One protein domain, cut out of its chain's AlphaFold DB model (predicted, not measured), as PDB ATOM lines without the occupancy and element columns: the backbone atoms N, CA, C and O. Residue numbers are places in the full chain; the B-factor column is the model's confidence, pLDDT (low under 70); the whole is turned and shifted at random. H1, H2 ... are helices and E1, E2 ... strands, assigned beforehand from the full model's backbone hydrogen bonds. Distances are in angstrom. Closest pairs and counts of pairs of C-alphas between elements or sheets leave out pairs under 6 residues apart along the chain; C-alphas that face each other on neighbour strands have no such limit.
ATOM      1  N   PHE A  71      -5.530  48.041 -51.674       98.19
ATOM      2  CA  PHE A  71      -5.733  46.694 -51.147       98.19
ATOM      3  C   PHE A  71      -7.070  46.609 -50.413       98.19
ATOM      4  O   PHE A  71      -7.277  47.264 -49.391       98.19
ATOM      5  N   TYR A  72      -7.980  45.779 -50.918       98.19
ATOM      6  CA  TYR A  72      -9.226  45.453 -50.234       98.19
ATOM      7  C   TYR A  72      -9.083  44.132 -49.476       98.19
ATOM      8  O   TYR A  72      -8.978  43.063 -50.082       98.19
ATOM      9  N   LEU A  73      -9.112  44.211 -48.146       97.69
ATOM     10  CA  LEU A  73      -9.098  43.050 -47.258       97.69
ATOM     11  C   LEU A  73     -10.487  42.395 -47.247       97.69
ATOM     12  O   LEU A  73     -11.394  42.818 -46.530       97.69
ATOM     13  N   SER A  74     -10.668  41.377 -48.087       97.50
ATOM     14  CA  SER A  74     -11.926  40.645 -48.213       97.50
ATOM     15  C   SER A  74     -12.115  39.701 -47.032       97.50
ATOM     16  O   SER A  74     -11.392  38.720 -46.886       97.50
ATOM     17  N   VAL A  75     -13.155  39.967 -46.240       95.94
ATOM     18  CA  VAL A  75     -13.644  39.079 -45.178       95.94
ATOM     19  C   VAL A  75     -15.135  38.785 -45.422       95.94
ATOM     20  O   VAL A  75     -15.905  39.734 -45.620       95.94
ATOM     21  N   PRO A  76     -15.574  37.513 -45.477       95.06
ATOM     22  CA  PRO A  76     -16.988  37.150 -45.570       95.06
ATOM     23  C   PRO A  76     -17.815  37.687 -44.397       95.06
ATOM     24  O   PRO A  76     -17.336  37.749 -43.266       95.06
ATOM     25  N   ILE A  77     -19.080  38.028 -44.658       93.75
ATOM     26  CA  ILE A  77     -19.984  38.641 -43.669       93.75
ATOM     27  C   ILE A  77     -20.128  37.813 -42.383       93.75
ATOM     28  O   ILE A  77     -19.982  38.411 -41.318       93.75
ATOM     29  N   PRO A  78     -20.285  36.472 -42.418       92.19
ATOM     30  CA  PRO A  78     -20.363  35.683 -41.185       92.19
ATOM     31  C   PRO A  78     -19.150  35.875 -40.262       92.19
ATOM     32  O   PRO A  78     -19.296  36.006 -39.048       92.19
ATOM     33  N   VAL A  79     -17.947  35.978 -40.840       93.69
ATOM     34  CA  VAL A  79     -16.708  36.218 -40.085       93.69
ATOM     35  C   VAL A  79     -16.650  37.658 -39.574       93.69
ATOM     36  O   VAL A  79     -16.290  37.877 -38.422       93.69
ATOM     37  N   VAL A  80     -17.059  38.647 -40.380       91.25
ATOM     38  CA  VAL A  80     -17.151  40.053 -39.941       91.25
ATOM     39  C   VAL A  80     -18.066  40.193 -38.722       91.25
ATOM     40  O   VAL A  80     -17.687  40.846 -37.751       91.25
ATOM     41  N   LEU A  81     -19.243  39.563 -38.743       90.62
ATOM     42  CA  LEU A  81     -20.198  39.622 -37.633       90.62
ATOM     43  C   LEU A  81     -19.636  38.975 -36.364       90.62
ATOM     44  O   LEU A  81     -19.760  39.555 -35.281       90.62
ATOM     45  N   LYS A  82     -18.938  37.838 -36.494       89.38
ATOM     46  CA  LYS A  82     -18.224  37.204 -35.376       89.38
ATOM     47  C   LYS A  82     -17.176  38.146 -34.768       89.38
ATOM     48  O   LYS A  82     -17.191  38.366 -33.560       89.38
ATOM     49  N   LEU A  83     -16.344  38.779 -35.598       88.06
ATOM     50  CA  LEU A  83     -15.316  39.728 -35.149       88.06
ATOM     51  C   LEU A  83     -15.908  40.973 -34.470       88.06
ATOM     52  O   LEU A  83     -15.349  41.477 -33.496       88.06
ATOM     53  N   ILE A  84     -17.040  41.485 -34.966       85.44
ATOM     54  CA  ILE A  84     -17.748  42.607 -34.333       85.44
ATOM     55  C   ILE A  84     -18.269  42.190 -32.954       85.44
ATOM     56  O   ILE A  84     -18.075  42.940 -31.996       85.44
ATOM     57  N   LYS A  85     -18.879  41.002 -32.842       84.62
ATOM     58  CA  LYS A  85     -19.377  40.455 -31.572       84.62
ATOM     59  C   LYS A  85     -18.246  40.291 -30.554       84.62
ATOM     60  O   LYS A  85     -18.359  40.800 -29.445       84.62
ATOM     61  N   GLU A  86     -17.134  39.669 -30.945       84.38
ATOM     62  CA  GLU A  86     -15.947  39.506 -30.091       84.38
ATOM     63  C   GLU A  86     -15.381  40.856 -29.634       84.38
ATOM     64  O   GLU A  86     -15.111  41.061 -28.451       84.38
ATOM     65  N   ARG A  87     -15.259  41.827 -30.548       78.06
ATOM     66  CA  ARG A  87     -14.783  43.176 -30.214       78.06
ATOM     67  C   ARG A  87     -15.699  43.887 -29.216       78.06
ATOM     68  O   ARG A  87     -15.192  44.590 -28.344       78.06
ATOM     69  N   ASN A  88     -17.014  43.745 -29.369       75.56
ATOM     70  CA  ASN A  88     -17.996  44.368 -28.483       75.56
ATOM     71  C   ASN A  88     -17.990  43.711 -27.094       75.56
ATOM     72  O   ASN A  88     -18.056  44.421 -26.094       75.56
ATOM     73  N   ASN A  89     -17.838  42.384 -27.032       74.69
ATOM     74  CA  ASN A  89     -17.721  41.640 -25.775       74.69
ATOM     75  C   ASN A  89     -16.445  42.005 -25.002       74.69
ATOM     76  O   ASN A  89     -16.469  42.093 -23.781       74.69
ATOM     77  N   ASN A  90     -15.351  42.301 -25.710       71.19
ATOM     78  CA  ASN A  90     -14.063  42.665 -25.112       71.19
ATOM     79  C   ASN A  90     -13.971  44.144 -24.669       71.19
ATOM     80  O   ASN A  90     -12.871  44.680 -24.537       71.19
ATOM     81  N   GLY A  91     -15.099  44.843 -24.491       56.56
ATOM     82  CA  GLY A  91     -15.173  46.144 -23.807       56.56
ATOM     83  C   GLY A  91     -14.544  47.351 -24.517       56.56
ATOM     84  O   GLY A  91     -14.677  48.471 -24.034       56.56
ATOM     85  N   LYS A  92     -13.921  47.194 -25.695       55.28
ATOM     86  CA  LYS A  92     -13.180  48.277 -26.383       55.28
ATOM     87  C   LYS A  92     -14.039  49.457 -26.880       55.28
ATOM     88  O   LYS A  92     -13.499  50.370 -27.499       55.28
ATOM     89  N   ARG A  93     -15.362  49.441 -26.660       55.59
ATOM     90  CA  ARG A  93     -16.323  50.492 -27.057       55.59
ATOM     91  C   ARG A  93     -17.497  50.654 -26.077       55.59
ATOM     92  O   ARG A  93     -18.628  50.866 -26.512       55.59
ATOM     93  N   SER A  94     -17.256  50.574 -24.766       49.56
ATOM     94  CA  SER A  94     -18.291  50.837 -23.743       49.56
ATOM     95  C   SER A  94     -18.994  52.203 -23.902       49.56
ATOM     96  O   SER A  94     -20.133  52.354 -23.477       49.56
ATOM     97  N   TYR A  95     -18.363  53.162 -24.589       54.69
ATOM     98  CA  TYR A  95     -18.857  54.523 -24.825       54.69
ATOM     99  C   TYR A  95     -19.904  54.682 -25.950       54.69
ATOM    100  O   TYR A  95     -20.408  55.783 -26.141       54.69
ATOM    101  N   LEU A  96     -20.236  53.638 -26.726       51.69
ATOM    102  CA  LEU A  96     -21.084  53.778 -27.930       51.69
ATOM    103  C   LEU A  96     -22.564  53.385 -27.770       51.69
ATOM    104  O   LEU A  96     -23.302  53.471 -28.746       51.69
ATOM    105  N   GLY A  97     -23.016  53.033 -26.562       46.00
ATOM    106  CA  GLY A  97     -24.430  52.765 -26.267       46.00
ATOM    107  C   GLY A  97     -24.976  51.479 -26.910       46.00
ATOM    108  O   GLY A  97     -24.789  51.196 -28.092       46.00
ATOM    109  N   LYS A  98     -25.679  50.654 -26.126       51.34
ATOM    110  CA  LYS A  98     -26.381  49.470 -26.648       51.34
ATOM    111  C   LYS A  98     -27.579  49.915 -27.497       51.34
ATOM    112  O   LYS A  98     -28.486  50.550 -26.971       51.34
ATOM    113  N   LYS A  99     -27.631  49.526 -28.774       49.88
ATOM    114  CA  LYS A  99     -28.871  49.526 -29.570       49.88
ATOM    115  C   LYS A  99     -28.984  48.226 -30.364       49.88
ATOM    116  O   LYS A  99     -28.185  47.959 -31.253       49.88
ATOM    117  N   GLN A 100     -29.971  47.421 -29.984       48.53
ATOM    118  CA  GLN A 100     -30.149  46.025 -30.394       48.53
ATOM    119  C   GLN A 100     -31.025  45.877 -31.661       48.53
ATOM    120  O   GLN A 100     -30.954  44.850 -32.320       48.53
ATOM    121  N   ASP A 101     -31.731  46.941 -32.077       42.31
ATOM    122  CA  ASP A 101     -32.578  46.998 -33.292       42.31
ATOM    123  C   ASP A 101     -31.848  47.461 -34.574       42.31
ATOM    124  O   ASP A 101     -32.424  47.609 -35.650       42.31
ATOM    125  N   VAL A 102     -30.543  47.724 -34.479       47.28
ATOM    126  CA  VAL A 102     -29.715  48.260 -35.579       47.28
ATOM    127  C   VAL A 102     -29.096  47.125 -36.415       47.28
ATOM    128  O   VAL A 102     -28.537  47.358 -37.486       47.28
ATOM    129  N   HIS A 103     -29.236  45.871 -35.969       54.03
ATOM    130  CA  HIS A 103     -28.495  44.733 -36.507       54.03
ATOM    131  C   HIS A 103     -28.809  44.389 -37.969       54.03
ATOM    132  O   HIS A 103     -27.869  44.169 -38.727       54.03
ATOM    133  N   GLU A 104     -30.066  44.387 -38.418       51.62
ATOM    134  CA  GLU A 104     -30.375  44.041 -39.820       51.62
ATOM    135  C   GLU A 104     -29.973  45.135 -40.819       51.62
ATOM    136  O   GLU A 104     -29.422  44.850 -41.889       51.62
ATOM    137  N   LYS A 105     -30.202  46.407 -40.466       58.25
ATOM    138  CA  LYS A 105     -29.757  47.546 -41.286       58.25
ATOM    139  C   LYS A 105     -28.231  47.602 -41.366       58.25
ATOM    140  O   LYS A 105     -27.699  47.891 -42.434       58.25
ATOM    141  N   ASP A 106     -27.532  47.232 -40.293       76.56
ATOM    142  CA  ASP A 106     -26.075  47.096 -40.305       76.56
ATOM    143  C   ASP A 106     -25.611  45.908 -41.157       76.56
ATOM    144  O   ASP A 106     -24.674  46.056 -41.939       76.56
ATOM    145  N   VAL A 107     -26.262  44.742 -41.075       87.31
ATOM    146  CA  VAL A 107     -25.873  43.554 -41.861       87.31
ATOM    147  C   VAL A 107     -26.080  43.790 -43.356       87.31
ATOM    148  O   VAL A 107     -25.148  43.595 -44.136       87.31
ATOM    149  N   SER A 108     -27.254  44.278 -43.761       88.56
ATOM    150  CA  SER A 108     -27.538  44.607 -45.165       88.56
ATOM    151  C   SER A 108     -26.597  45.695 -45.699       88.56
ATOM    152  O   SER A 108     -26.098  45.602 -46.823       88.56
ATOM    153  N   PHE A 109     -26.266  46.698 -44.879       87.62
ATOM    154  CA  PHE A 109     -25.260  47.699 -45.219       87.62
ATOM    155  C   PHE A 109     -23.858  47.092 -45.393       87.62
ATOM    156  O   PHE A 109     -23.168  47.420 -46.365       87.62
ATOM    157  N   LEU A 110     -23.433  46.188 -44.502       90.62
ATOM    158  CA  LEU A 110     -22.152  45.480 -44.606       90.62
ATOM    159  C   LEU A 110     -22.098  44.600 -45.861       90.62
ATOM    160  O   LEU A 110     -21.095  44.611 -46.578       90.62
ATOM    161  N   GLU A 111     -23.179  43.885 -46.166       93.44
ATOM    162  CA  GLU A 111     -23.321  43.085 -47.382       93.44
ATOM    163  C   GLU A 111     -23.214  43.940 -48.641       93.44
ATOM    164  O   GLU A 111     -22.440  43.620 -49.546       93.44
ATOM    165  N   ASN A 112     -23.954  45.045 -48.702       92.44
ATOM    166  CA  ASN A 112     -23.951  45.930 -49.860       92.44
ATOM    167  C   ASN A 112     -22.607  46.648 -50.039       92.44
ATOM    168  O   ASN A 112     -22.127  46.809 -51.168       92.44
ATOM    169  N   SER A 113     -21.958  47.018 -48.936       92.88
ATOM    170  CA  SER A 113     -20.594  47.550 -48.941       92.88
ATOM    171  C   SER A 113     -19.610  46.502 -49.468       92.88
ATOM    172  O   SER A 113     -18.840  46.784 -50.386       92.88
ATOM    173  N   ARG A 114     -19.681  45.252 -48.986       95.38
ATOM    174  CA  ARG A 114     -18.849  44.147 -49.491       95.38
ATOM    175  C   ARG A 114     -19.091  43.892 -50.978       95.38
ATOM    176  O   ARG A 114     -18.121  43.760 -51.719       95.38
ATOM    177  N   LYS A 115     -20.350  43.854 -51.430       94.38
ATOM    178  CA  LYS A 115     -20.707  43.697 -52.852       94.38
ATOM    179  C   LYS A 115     -20.080  44.809 -53.698       94.38
ATOM    180  O   LYS A 115     -19.472  44.519 -54.724       94.38
ATOM    181  N   THR A 116     -20.158  46.058 -53.239       94.50
ATOM    182  CA  THR A 116     -19.532  47.203 -53.919       94.50
ATOM    183  C   THR A 116     -18.012  47.076 -53.962       94.50
ATOM    184  O   THR A 116     -17.425  47.262 -55.023       94.50
ATOM    185  N   ALA A 117     -17.364  46.700 -52.858       95.94
ATOM    186  CA  ALA A 117     -15.916  46.512 -52.816       95.94
ATOM    187  C   ALA A 117     -15.432  45.388 -53.749       95.94
ATOM    188  O   ALA A 117     -14.431  45.548 -54.441       95.94
ATOM    189  N   LEU A 118     -16.158  44.266 -53.805       96.38
ATOM    190  CA  LEU A 118     -15.856  43.163 -54.722       96.38
ATOM    191  C   LEU A 118     -16.056  43.564 -56.185       96.38
ATOM    192  O   LEU A 118     -15.250  43.191 -57.034       96.38
ATOM    193  N   TRP A 119     -17.103  44.339 -56.477       94.31
ATOM    194  CA  TRP A 119     -17.325  44.892 -57.809       94.31
ATOM    195  C   TRP A 119     -16.200  45.857 -58.205       94.31
ATOM    196  O   TRP A 119     -15.618  45.678 -59.270       94.31
ATOM    197  N   LEU A 120     -15.814  46.793 -57.327       94.94
ATOM    198  CA  LEU A 120     -14.687  47.709 -57.550       94.94
ATOM    199  C   LEU A 120     -13.385  46.941 -57.805       94.94
ATOM    200  O   LEU A 120     -12.679  47.237 -58.761       94.94
ATOM    201  N   ALA A 121     -13.110  45.901 -57.013       96.31
ATOM    202  CA  ALA A 121     -11.933  45.054 -57.191       96.31
ATOM    203  C   ALA A 121     -11.918  44.261 -58.506       96.31
ATOM    204  O   ALA A 121     -10.852  43.839 -58.945       96.31
ATOM    205  N   LYS A 122     -13.083  44.050 -59.129       94.94
ATOM    206  CA  LYS A 122     -13.203  43.380 -60.428       94.94
ATOM    207  C   LYS A 122     -13.137  44.363 -61.599       94.94
ATOM    208  O   LYS A 122     -12.648  43.988 -62.659       94.94
ATOM    209  N   THR A 123     -13.665  45.577 -61.442       91.25
ATOM    210  CA  THR A 123     -13.879  46.511 -62.561       91.25
ATOM    211  C   THR A 123     -12.877  47.656 -62.622       91.25
ATOM    212  O   THR A 123     -12.679  48.221 -63.695       91.25
ATOM    213  N   GLN A 124     -12.241  48.016 -61.506       91.06
ATOM    214  CA  GLN A 124     -11.370  49.187 -61.424       91.06
ATOM    215  C   GLN A 124      -9.894  48.793 -61.407       91.06
ATOM    216  O   GLN A 124      -9.466  47.905 -60.669       91.06
ATOM    217  N   LYS A 125      -9.085  49.512 -62.192       91.19
ATOM    218  CA  LYS A 125      -7.625  49.355 -62.186       91.19
ATOM    219  C   LYS A 125      -7.049  49.752 -60.822       91.19
ATOM    220  O   LYS A 125      -7.575  50.632 -60.146       91.19
ATOM    221  N   GLY A 126      -5.959  49.097 -60.423       92.69
ATOM    222  CA  GLY A 126      -5.259  49.375 -59.165       92.69
ATOM    223  C   GLY A 126      -5.918  48.782 -57.915       92.69
ATOM    224  O   GLY A 126      -5.299  48.794 -56.854       92.69
ATOM    225  N   TRP A 127      -7.125  48.217 -58.013       97.38
ATOM    226  CA  TRP A 127      -7.732  47.485 -56.905       97.38
ATOM    227  C   TRP A 127      -7.234  46.046 -56.851       97.38
ATOM    228  O   TRP A 127      -7.256  45.313 -57.837       97.38
ATOM    229  N   ILE A 128      -6.828  45.623 -55.661       97.44
ATOM    230  CA  ILE A 128      -6.334  44.283 -55.391       97.44
ATOM    231  C   ILE A 128      -7.114  43.709 -54.216       97.44
ATOM    232  O   ILE A 128      -7.025  44.194 -53.087       97.44
ATOM    233  N   LYS A 129      -7.856  42.629 -54.467       97.62
ATOM    234  CA  LYS A 129      -8.495  41.849 -53.405       97.62
ATOM    235  C   LYS A 129      -7.454  40.973 -52.699       97.62
ATOM    236  O   LYS A 129      -6.732  40.232 -53.363       97.62
ATOM    237  N   ILE A 130      -7.444  41.018 -51.370       98.00
ATOM    238  CA  ILE A 130      -6.714  40.099 -50.488       98.00
ATOM    239  C   ILE A 130      -7.742  39.214 -49.793       98.00
ATOM    240  O   ILE A 130      -8.586  39.721 -49.049       98.00
ATOM    241  N   GLU A 131      -7.718  37.908 -50.052       97.00
ATOM    242  CA  GLU A 131      -8.647  36.984 -49.399       97.00
ATOM    243  C   GLU A 131      -8.146  36.666 -47.989       97.00
ATOM    244  O   GLU A 131      -7.179  35.933 -47.796       97.00
ATOM    245  N   CYS A 132      -8.803  37.243 -46.985       97.75
ATOM    246  CA  CYS A 132      -8.348  37.151 -45.599       97.75
ATOM    247  C   CYS A 132      -8.890  35.912 -44.879       97.75
ATOM    248  O   CYS A 132      -8.514  35.669 -43.738       97.75
ATOM    249  N   VAL A 133      -9.779  35.142 -45.511       97.06
ATOM    250  CA  VAL A 133     -10.407  33.953 -44.923       97.06
ATOM    251  C   VAL A 133     -10.225  32.766 -45.856       97.06
ATOM    252  O   VAL A 133     -10.561  32.844 -47.035       97.06
ATOM    253  N   LYS A 134      -9.727  31.650 -45.319       91.94
ATOM    254  CA  LYS A 134      -9.605  30.372 -46.032       91.94
ATOM    255  C   LYS A 134     -10.337  29.301 -45.238       91.94
ATOM    256  O   LYS A 134     -10.153  29.210 -44.030       91.94
ATOM    257  N   ASN A 135     -11.190  28.520 -45.902       89.62
ATOM    258  CA  ASN A 135     -11.982  27.453 -45.273       89.62
ATOM    259  C   ASN A 135     -12.767  27.927 -44.030       89.62
ATOM    260  O   ASN A 135     -12.834  27.237 -43.021       89.62
ATOM    261  N   GLY A 136     -13.311  29.150 -44.078       88.56
ATOM    262  CA  GLY A 136     -14.051  29.760 -42.964       88.56
ATOM    263  C   GLY A 136     -13.189  30.304 -41.816       88.56
ATOM    264  O   GLY A 136     -13.724  30.949 -40.916       88.56
ATOM    265  N   ILE A 137     -11.869  30.118 -41.861       93.38
ATOM    266  CA  ILE A 137     -10.930  30.549 -40.822       93.38
ATOM    267  C   ILE A 137     -10.247  31.849 -41.254       93.38
ATOM    268  O   ILE A 137      -9.712  31.952 -42.364       93.38
ATOM    269  N   LEU A 138     -10.276  32.859 -40.378       95.62
ATOM    270  CA  LEU A 138      -9.537  34.102 -40.581       95.62
ATOM    271  C   LEU A 138      -8.038  33.801 -40.572       95.62
ATOM    272  O   LEU A 138      -7.520  33.198 -39.636       95.62
ATOM    273  N   ASN A 139      -7.353  34.224 -41.625       96.56
ATOM    274  CA  ASN A 139      -5.921  34.043 -41.757       96.56
ATOM    275  C   ASN A 139      -5.165  34.921 -40.743       96.56
ATOM    276  O   ASN A 139      -5.687  35.926 -40.252       96.56
ATOM    277  N   THR A 140      -3.924  34.552 -40.439       96.12
ATOM    278  CA  THR A 140      -3.088  35.314 -39.508       96.12
ATOM    279  C   THR A 140      -2.676  36.655 -40.111       96.12
ATOM    280  O   THR A 140      -2.629  36.830 -41.337       96.12
ATOM    281  N   ARG A 141      -2.357  37.624 -39.246       95.56
ATOM    282  CA  ARG A 141      -1.912  38.956 -39.684       95.56
ATOM    283  C   ARG A 141      -0.613  38.863 -40.471       95.56
ATOM    284  O   ARG A 141      -0.460  39.569 -41.459       95.56
ATOM    285  N   GLU A 142       0.269  37.958 -40.075       97.69
ATOM    286  CA  GLU A 142       1.573  37.702 -40.678       97.69
ATOM    287  C   GLU A 142       1.410  37.165 -42.104       97.69
ATOM    288  O   GLU A 142       2.062  37.646 -43.029       97.69
ATOM    289  N   ASN A 143       0.478  36.231 -42.315       97.25
ATOM    290  CA  ASN A 143       0.195  35.696 -43.646       97.25
ATOM    291  C   ASN A 143      -0.453  36.742 -44.560       97.25
ATOM    292  O   ASN A 143      -0.073  36.854 -45.726       97.25
ATOM    293  N   ILE A 144      -1.406  37.523 -44.038       97.62
ATOM    294  CA  ILE A 144      -2.037  38.624 -44.785       97.62
ATOM    295  C   ILE A 144      -0.990  39.690 -45.140       97.62
ATOM    296  O   ILE A 144      -0.928  40.138 -46.284       97.62
ATOM    297  N   HIS A 145      -0.131  40.061 -44.187       96.81
ATOM    298  CA  HIS A 145       0.981  40.985 -44.400       96.81
ATOM    299  C   HIS A 145       1.924  40.473 -45.491       96.81
ATOM    300  O   HIS A 145       2.220  41.216 -46.425       96.81
ATOM    301  N   LYS A 146       2.341  39.202 -45.422       97.50
ATOM    302  CA  LYS A 146       3.204  38.578 -46.431       97.50
ATOM    303  C   LYS A 146       2.578  38.649 -47.823       97.50
ATOM    304  O   LYS A 146       3.254  39.036 -48.771       97.50
ATOM    305  N   GLU A 147       1.287  38.339 -47.957       97.12
ATOM    306  CA  GLU A 147       0.589  38.431 -49.244       97.12
ATOM    307  C   GLU A 147       0.574  39.865 -49.798       97.12
ATOM    308  O   GLU A 147       0.861  40.076 -50.979       97.12
ATOM    309  N   ILE A 148       0.257  40.854 -48.958       97.06
ATOM    310  CA  ILE A 148       0.256  42.269 -49.353       97.06
ATOM    311  C   ILE A 148       1.665  42.700 -49.765       97.06
ATOM    312  O   ILE A 148       1.840  43.294 -50.829       97.06
ATOM    313  N   TYR A 149       2.673  42.367 -48.963       95.75
ATOM    314  CA  TYR A 149       4.056  42.766 -49.192       95.75
ATOM    315  C   TYR A 149       4.619  42.198 -50.500       95.75
ATOM    316  O   TYR A 149       5.228  42.930 -51.278       95.75
ATOM    317  N   GLU A 150       4.339  40.930 -50.814       95.69
ATOM    318  CA  GLU A 150       4.747  40.325 -52.088       95.69
ATOM    319  C   GLU A 150       4.093  40.998 -53.305       95.69
ATOM    320  O   GLU A 150       4.690  41.065 -54.381       95.69
ATOM    321  N   LYS A 151       2.883  41.548 -53.153       94.69
ATOM    322  CA  LYS A 151       2.236  42.345 -54.208       94.69
ATOM    323  C   LYS A 151       2.834  43.750 -54.295       94.69
ATOM    324  O   LYS A 151       3.088  44.216 -55.401       94.69
ATOM    325  N   ILE A 152       3.119  44.391 -53.160       93.38
ATOM    326  CA  ILE A 152       3.774  45.709 -53.097       93.38
ATOM    327  C   ILE A 152       5.161  45.669 -53.749       93.38
ATOM    328  O   ILE A 152       5.470  46.537 -54.562       93.38
ATOM    329  N   LYS A 153       5.977  44.641 -53.478       93.81
ATOM    330  CA  LYS A 153       7.306  44.476 -54.097       93.81
ATOM    331  C   LYS A 153       7.267  44.536 -55.622       93.81
ATOM    332  O   LYS A 153       8.168  45.099 -56.229       93.81
ATOM    333  N   LYS A 154       6.233  43.966 -56.244       90.94
ATOM    334  CA  LYS A 154       6.068  43.961 -57.708       90.94
ATOM    335  C   LYS A 154       5.690  45.332 -58.271       90.94
ATOM    336  O   LYS A 154       5.856  45.556 -59.464       90.94
ATOM    337  N   ILE A 155       5.158  46.213 -57.427       88.81
ATOM    338  CA  ILE A 155       4.744  47.571 -57.786       88.81
ATOM    339  C   ILE A 155       5.912  48.543 -57.608       88.81
ATOM    340  O   ILE A 155       6.134  49.371 -58.480       88.81
ATOM    341  N   ILE A 156       6.658  48.423 -56.503       85.25
ATOM    342  CA  ILE A 156       7.740  49.354 -56.136       85.25
ATOM    343  C   ILE A 156       9.058  49.047 -56.866       85.25
ATOM    344  O   ILE A 156       9.861  49.946 -57.061       85.25
ATOM    345  N   LYS A 157       9.311  47.801 -57.295       63.22
ATOM    346  CA  LYS A 157      10.547  47.427 -58.018       63.22
ATOM    347  C   LYS A 157      10.575  47.862 -59.500       63.22
ATOM    348  O   LYS A 157      11.167  47.162 -60.318       63.22
ATOM    349  N   LYS A 158       9.917  48.963 -59.856       49.53
ATOM    350  CA  LYS A 158      10.003  49.577 -61.185       49.53
ATOM    351  C   LYS A 158      10.600  50.964 -61.084       49.53
ATOM    352  O   LYS A 158      10.148  51.704 -60.187       49.53
TER     353      LYS A 158
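What this domain is: This is residues 71 to 158 of the 158 residues of the protein "Thymidylate kinase" of Parcubacteria group bacterium GW2011_GWB1_37_13 (UniProt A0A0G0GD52). Two short parallel strands, E1 and E2, lie side by side as a narrow slab between two helices: residues 114 to 122 of the long helix H2 are over one side and residues 144 to 152 of H3 over the other. H1 leads away from this small core, and a long loop, residues 90 to 102, joins its far end to H2, in a loose, elongated whole. The printed part has 88 residues with three named helices and two named strands, in the order E1, H1, H2, E2, H3, and its class is mostly helix. The radius of gyration of the C-alphas is 15.9 A, and the spans are 50 by 28 by 27 A.

How they stand to each other: E1, residues 71 to 74, and E2, residues 127 to 131, are parallel neighbours, with 35 degrees between their directions. The facing C-alphas 72 and 129 are 4.9 A apart; N 72 and O 128, at 2.9 A, and N 74 and O 130, at 2.8 A, are within hydrogen-bond range. With H1, residues 77 to 89, and H2, residues 103 to 123, between them, they form a strand-helix-strand unit, two parallel strands joined through helices, with a right-handed crossover. H1 and H2 only just touch, with 3 pairs of C-alphas within 8 A, the closest being Ile 77 and Glu 111 at 6.7 A. They run opposite ways at a steep tilt of 49 degrees. The closest C-alphas of H2 and E2 are those of Ala 121 and Trp 127, 4.9 A apart. H3, residues 141 to 156, comes closest to E2 at the C-alphas of Ile 148 and Ile 130, 7.4 A apart. H3 is apart from H1 and H2. In H1 and H2 every O i to N i+4 pair is within hydrogen-bond range; in H3, 10 of 12 are.

Where its parts are: E1 begins at C-alpha 71, at (-5.733, 46.694, -51.147), and is 9.1 A long. H1 is 18.3 A long, and H2 is the longest at 29.9 A, ending at C-alpha 123, at (-13.879, 46.511, -62.561). E2 is 12.9 A long. Before H3, residues 133 to 134 pair antiparallel with residues 137 to 138. H3 is 21.7 A long and ends at C-alpha 156, at (7.740, 49.354, -56.136).

The domain as a whole: The two C-alphas farthest apart, those of Asp 101 and Lys 158, are 51.0 A apart. Residues 89 to 95 and 153 to 158 stand free. The printed part has no cut; the link from H1 to H2, 13 residues, is long. The mean pLDDT of the printed part is 84.6, and residues 91 to 105 and 157 to 158 are under 70.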